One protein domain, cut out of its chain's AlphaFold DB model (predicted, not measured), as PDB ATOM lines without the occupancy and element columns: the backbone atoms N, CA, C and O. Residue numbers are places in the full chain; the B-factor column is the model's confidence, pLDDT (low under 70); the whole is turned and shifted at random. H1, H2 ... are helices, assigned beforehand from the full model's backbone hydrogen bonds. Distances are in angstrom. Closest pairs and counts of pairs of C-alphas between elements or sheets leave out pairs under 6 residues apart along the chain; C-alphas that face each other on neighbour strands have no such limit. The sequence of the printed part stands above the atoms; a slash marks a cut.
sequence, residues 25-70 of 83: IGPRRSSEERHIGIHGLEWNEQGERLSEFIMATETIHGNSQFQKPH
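Overview. This is residues 25 to 70 of the 83 residues of an uncharacterized protein of Angiostrongylus cantonensis (UniProt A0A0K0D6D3). This domain has little regular structure: one helix, H1, forms one side, and a long winding stretch without named elements, residues 25 to 44, loops beside it. The short helix H2 lies away from H1, and residues 66 to 70 run on from it to the end farthest from H1. The printed part has 46 residues with two named helices, H1 then H2, and no named strand; the class is all helix, with 16 residues in named elements. It is compact, with a radius of gyration of the C-alphas of 9.8 A, and only just elongated, spanning 30 by 19 by 16 A.

Along the chain. H1, residues 45 to 56, runs 17.1 A from C-alpha 45 at (1.298, 3.746, -36.423) to C-alpha 56 at (-6.279, 6.616, -51.499). H2 is residues 62 to 65, ending with C-alpha 65 at (10.038, -0.735, -54.241).

Arrangement. H1 and H2 are apart, joined by a tight link of 5 residues. In H1 every O i to N i+4 pair is within hydrogen-bond range; H2 is too short for such a pair.

Size, cuts and confidence. The C-alphas farthest apart, those of Ala 56 and His 70, are 30.2 A apart. The printed part has no cut, and no printed residue is under 70 in pLDDT.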
ATOM      1  N   ILE A  25       7.297   2.460 -43.155       92.69
ATOM      2  CA  ILE A  25       6.572   1.495 -43.983       92.69
ATOM      3  C   ILE A  25       7.391   0.204 -44.016       92.69
ATOM      4  O   ILE A  25       8.542   0.191 -44.476       92.69
ATOM      5  N   GLY A  26       6.794  -0.883 -43.536       93.31
ATOM      6  CA  GLY A  26       7.356  -2.221 -43.665       93.31
ATOM      7  C   GLY A  26       7.081  -2.837 -45.042       93.31
ATOM      8  O   GLY A  26       6.534  -2.184 -45.935       93.31
ATOM      9  N   PRO A  27       7.476  -4.101 -45.254       93.31
ATOM     10  CA  PRO A  27       7.089  -4.849 -46.443       93.31
ATOM     11  C   PRO A  27       5.563  -4.909 -46.585       93.31
ATOM     12  O   PRO A  27       4.853  -4.972 -45.574       93.31
ATOM     13  N   ARG A  28       5.071  -4.921 -47.833       92.88
ATOM     14  CA  ARG A  28       3.641  -5.121 -48.126       92.88
ATOM     15  C   ARG A  28       3.099  -6.357 -47.403       92.88
ATOM     16  O   ARG A  28       3.761  -7.400 -47.376       92.88
ATOM     17  N   ARG A  29       1.899  -6.245 -46.843       89.94
ATOM     18  CA  ARG A  29       1.257  -7.295 -46.043       89.94
ATOM     19  C   ARG A  29       0.382  -8.208 -46.891       89.94
ATOM     20  O   ARG A  29       0.233  -9.382 -46.558       89.94
ATOM     21  N   SER A  30      -0.157  -7.700 -47.995       88.31
ATOM     22  CA  SER A  30      -1.027  -8.467 -48.886       88.31
ATOM     23  C   SER A  30      -0.726  -8.223 -50.369       88.31
ATOM     24  O   SER A  30       0.097  -7.384 -50.742       88.31
ATOM     25  N   SER A  31      -1.357  -9.013 -51.243       84.00
ATOM     26  CA  SER A  31      -1.158  -8.910 -52.697       84.00
ATOM     27  C   SER A  31      -1.885  -7.710 -53.315       84.00
ATOM     28  O   SER A  31      -1.549  -7.256 -54.413       84.00
ATOM     29  N   GLU A  32      -2.870  -7.193 -52.586       83.12
ATOM     30  CA  GLU A  32      -3.722  -6.064 -52.932       83.12
ATOM     31  C   GLU A  32      -2.987  -4.727 -52.725       83.12
ATOM     32  O   GLU A  32      -3.198  -3.787 -53.491       83.12
ATOM     33  N   GLU A  33      -2.035  -4.660 -51.786       85.81
ATOM     34  CA  GLU A  33      -1.176  -3.497 -51.500       85.81
ATOM     35  C   GLU A  33      -0.050  -3.309 -52.539       85.81
ATOM     36  O   GLU A  33       1.130  -3.160 -52.216       85.81
ATOM     37  N   ARG A  34      -0.387  -3.318 -53.832       89.75
ATOM     38  CA  ARG A  34       0.598  -3.266 -54.938       89.75
ATOM     39  C   ARG A  34       1.436  -1.985 -54.959       89.75
ATOM     40  O   ARG A  34       2.540  -1.979 -55.496       89.75
ATOM     41  N   HIS A  35       0.915  -0.919 -54.365       93.50
ATOM     42  CA  HIS A  35       1.553   0.390 -54.254       93.50
ATOM     43  C   HIS A  35       2.749   0.403 -53.287       93.50
ATOM     44  O   HIS A  35       3.602   1.293 -53.356       93.50
ATOM     45  N   ILE A  36       2.839  -0.604 -52.413       95.19
ATOM     46  CA  ILE A  36       3.904  -0.777 -51.429       95.19
ATOM     47  C   ILE A  36       4.783  -1.950 -51.858       95.19
ATOM     48  O   ILE A  36       4.311  -3.033 -52.200       95.19
ATOM     49  N   GLY A  37       6.092  -1.727 -51.872       94.12
ATOM     50  CA  GLY A  37       7.054  -2.763 -52.211       94.12
ATOM     51  C   GLY A  37       7.416  -3.661 -51.026       94.12
ATOM     52  O   GLY A  37       7.009  -3.456 -49.882       94.12
ATOM     53  N   ILE A  38       8.218  -4.684 -51.306       94.00
ATOM     54  CA  ILE A  38       8.626  -5.707 -50.330       94.00
ATOM     55  C   ILE A  38       9.880  -5.325 -49.530       94.00
ATOM     56  O   ILE A  38      10.276  -6.060 -48.632       94.00
ATOM     57  N   HIS A  39      10.528  -4.207 -49.864       92.44
ATOM     58  CA  HIS A  39      11.806  -3.800 -49.274       92.44
ATOM     59  C   HIS A  39      11.659  -2.743 -48.170       92.44
ATOM     60  O   HIS A  39      12.632  -2.071 -47.831       92.44
ATOM     61  N   GLY A  40      10.451  -2.577 -47.623       89.44
ATOM     62  CA  GLY A  40      10.242  -1.795 -46.404       89.44
ATOM     63  C   GLY A  40      10.930  -2.430 -45.190       89.44
ATOM     64  O   GLY A  40      11.383  -3.574 -45.246       89.44
ATOM     65  N   LEU A  41      11.028  -1.677 -44.094       86.56
ATOM     66  CA  LEU A  41      11.693  -2.124 -42.864       86.56
ATOM     67  C   LEU A  41      10.679  -2.659 -41.849       86.56
ATOM     68  O   LEU A  41      10.397  -3.851 -41.812       86.56
ATOM     69  N   GLU A  42      10.114  -1.760 -41.054       91.25
ATOM     70  CA  GLU A  42       9.155  -2.044 -39.993       91.25
ATOM     71  C   GLU A  42       7.968  -1.093 -40.134       91.25
ATOM     72  O   GLU A  42       8.103  -0.005 -40.694       91.25
ATOM     73  N   TRP A  43       6.807  -1.513 -39.648       93.88
ATOM     74  CA  TRP A  43       5.609  -0.687 -39.594       93.88
ATOM     75  C   TRP A  43       5.523   0.057 -38.259       93.88
ATOM     76  O   TRP A  43       5.684  -0.556 -37.209       93.88
ATOM     77  N   ASN A  44       5.202   1.350 -38.292       93.81
ATOM     78  CA  ASN A  44       4.715   2.083 -37.119       93.81
ATOM     79  C   ASN A  44       3.290   2.615 -37.361       93.81
ATOM     80  O   ASN A  44       2.762   2.512 -38.469       93.81
ATOM     81  N   GLU A  45       2.664   3.197 -36.335       95.44
ATOM     82  CA  GLU A  45       1.298   3.746 -36.423       95.44
ATOM     83  C   GLU A  45       1.165   4.802 -37.537       95.44
ATOM     84  O   GLU A  45       0.198   4.812 -38.297       95.44
ATOM     85  N   GLN A  46       2.170   5.671 -37.687       95.81
ATOM     86  CA  GLN A  46       2.201   6.669 -38.759       95.81
ATOM     87  C   GLN A  46       2.359   6.019 -40.143       95.81
ATOM     88  O   GLN A  46       1.831   6.532 -41.128       95.81
ATOM     89  N   GLY A  47       3.051   4.882 -40.217       95.19
ATOM     90  CA  GLY A  47       3.185   4.044 -41.403       95.19
ATOM     91  C   GLY A  47       1.842   3.525 -41.889       95.19
ATOM     92  O   GLY A  47       1.566   3.612 -43.083       95.19
ATOM     93  N   GLU A  48       0.975   3.076 -40.980       94.94
ATOM     94  CA  GLU A  48      -0.382   2.642 -41.336       94.94
ATOM     95  C   GLU A  48      -1.150   3.778 -42.026       94.94
ATOM     96  O   GLU A  48      -1.606   3.632 -43.160       94.94
ATOM     97  N   ARG A  49      -1.169   4.968 -41.413       96.06
ATOM     98  CA  ARG A  49      -1.828   6.159 -41.978       96.06
ATOM     99  C   ARG A  49      -1.233   6.576 -43.323       96.06
ATOM    100  O   ARG A  49      -1.955   7.007 -44.221       96.06
ATOM    101  N   LEU A  50       0.086   6.459 -43.478       95.69
ATOM    102  CA  LEU A  50       0.750   6.744 -44.746       95.69
ATOM    103  C   LEU A  50       0.362   5.718 -45.822       95.69
ATOM    104  O   LEU A  50       0.173   6.105 -46.972       95.69
ATOM    105  N   SER A  51       0.192   4.440 -45.473       94.31
ATOM    106  CA  SER A  51      -0.266   3.417 -46.423       94.31
ATOM    107  C   SER A  51      -1.685   3.674 -46.922       94.31
ATOM    108  O   SER A  51      -1.918   3.620 -48.130       94.31
ATOM    109  N   GLU A  52      -2.603   4.064 -46.035       94.94
ATOM    110  CA  GLU A  52      -3.958   4.481 -46.404       94.94
ATOM    111  C   GLU A  52      -3.923   5.679 -47.358       94.94
ATOM    112  O   GLU A  52      -4.614   5.684 -48.375       94.94
ATOM    113  N   PHE A  53      -3.067   6.670 -47.083       95.00
ATOM    114  CA  PHE A  53      -2.871   7.819 -47.968       95.00
ATOM    115  C   PHE A  53      -2.329   7.413 -49.347       95.00
ATOM    116  O   PHE A  53      -2.826   7.890 -50.370       95.00
ATOM    117  N   ILE A  54      -1.334   6.524 -49.398       95.31
ATOM    118  CA  ILE A  54      -0.759   6.011 -50.652       95.31
ATOM    119  C   ILE A  54      -1.840   5.306 -51.480       95.31
ATOM    120  O   ILE A  54      -1.989   5.596 -52.666       95.31
ATOM    121  N   MET A  55      -2.625   4.437 -50.839       93.00
ATOM    122  CA  MET A  55      -3.735   3.723 -51.470       93.00
ATOM    123  C   MET A  55      -4.813   4.687 -51.977       93.00
ATOM    124  O   MET A  55      -5.229   4.586 -53.127       93.00
ATOM    125  N   ALA A  56      -5.234   5.652 -51.155       94.25
ATOM    126  CA  ALA A  56      -6.279   6.616 -51.499       94.25
ATOM    127  C   ALA A  56      -5.879   7.580 -52.625       94.25
ATOM    128  O   ALA A  56      -6.739   8.114 -53.323       94.25
ATOM    129  N   THR A  57      -4.580   7.828 -52.791       93.69
ATOM    130  CA  THR A  57      -4.049   8.715 -53.836       93.69
ATOM    131  C   THR A  57      -3.568   7.970 -55.075       93.69
ATOM    132  O   THR A  57      -3.078   8.620 -55.999       93.69
ATOM    133  N   GLU A  58      -3.688   6.637 -55.088       92.50
ATOM    134  CA  GLU A  58      -3.172   5.758 -56.146       92.50
ATOM    135  C   GLU A  58      -1.692   6.045 -56.465       92.50
ATOM    136  O   GLU A  58      -1.237   5.974 -57.609       92.50
ATOM    137  N   THR A  59      -0.920   6.418 -55.440       94.25
ATOM    138  CA  THR A  59       0.514   6.693 -55.575       94.25
ATOM    139  C   THR A  59       1.332   5.443 -55.275       94.25
ATOM    140  O   THR A  59       0.817   4.445 -54.789       94.25
ATOM    141  N   ILE A  60       2.630   5.466 -55.585       95.00
ATOM    142  CA  ILE A  60       3.547   4.356 -55.301       95.00
ATOM    143  C   ILE A  60       4.544   4.803 -54.241       95.00
ATOM    144  O   ILE A  60       5.203   5.835 -54.380       95.00
ATOM    145  N   HIS A  61       4.724   3.984 -53.207       94.69
ATOM    146  CA  HIS A  61       5.755   4.221 -52.208       94.69
ATOM    147  C   HIS A  61       7.135   3.815 -52.739       94.69
ATOM    148  O   HIS A  61       7.589   2.686 -52.556       94.69
ATOM    149  N   GLY A  62       7.825   4.748 -53.399       93.19
ATOM    150  CA  GLY A  62       9.078   4.469 -54.108       93.19
ATOM    151  C   GLY A  62      10.191   3.855 -53.247       93.19
ATOM    152  O   GLY A  62      10.909   2.975 -53.715       93.19
ATOM    153  N   ASN A  63      10.323   4.248 -51.975       91.19
ATOM    154  CA  ASN A  63      11.403   3.753 -51.114       91.19
ATOM    155  C   ASN A  63      11.315   2.251 -50.810       91.19
ATOM    156  O   ASN A  63      12.362   1.630 -50.648       91.19
ATOM    157  N   SER A  64      10.113   1.667 -50.757       92.50
ATOM    158  CA  SER A  64       9.956   0.227 -50.495       92.50
ATOM    159  C   SER A  64      10.000  -0.630 -51.763       92.50
ATOM    160  O   SER A  64      10.073  -1.854 -51.653       92.50
ATOM    161  N   GLN A  65       9.989  -0.020 -52.957       93.12
ATOM    162  CA  GLN A  65      10.038  -0.735 -54.241       93.12
ATOM    163  C   GLN A  65      11.427  -1.281 -54.579       93.12
ATOM    164  O   GLN A  65      11.540  -2.238 -55.337       93.12
ATOM    165  N   PHE A  66      12.487  -0.706 -54.007       91.19
ATOM    166  CA  PHE A  66      13.861  -1.049 -54.360       91.19
ATOM    167  C   PHE A  66      14.654  -1.480 -53.136       91.19
ATOM    168  O   PHE A  66      14.617  -0.834 -52.089       91.19
ATOM    169  N   GLN A  67      15.427  -2.554 -53.281       90.88
ATOM    170  CA  GLN A  67      16.376  -2.957 -52.256       90.88
ATOM    171  C   GLN A  67      17.484  -1.905 -52.137       90.88
ATOM    172  O   GLN A  67      18.181  -1.609 -53.106       90.88
ATOM    173  N   LYS A  68      17.673  -1.366 -50.929       89.62
ATOM    174  CA  LYS A  68      18.739  -0.401 -50.642       89.62
ATOM    175  C   LYS A  68      19.910  -1.053 -49.896       89.62
ATOM    176  O   LYS A  68      19.682  -1.924 -49.043       89.62
ATOM    177  N   PRO A  69      21.160  -0.616 -50.153       90.00
ATOM    178  CA  PRO A  69      22.298  -0.954 -49.304       90.00
ATOM    179  C   PRO A  69      22.010  -0.586 -47.848       90.00
ATOM    180  O   PRO A  69      21.322   0.400 -47.594       90.00
ATOM    181  N   HIS A  70      22.569  -1.334 -46.892       82.75
ATOM    182  CA  HIS A  70      22.300  -1.152 -45.458       82.75
ATOM    183  C   HIS A  70      22.382   0.318 -45.009       82.75
ATOM    184  O   HIS A  70      21.452   0.827 -44.397       82.75
TER     185      HIS A  70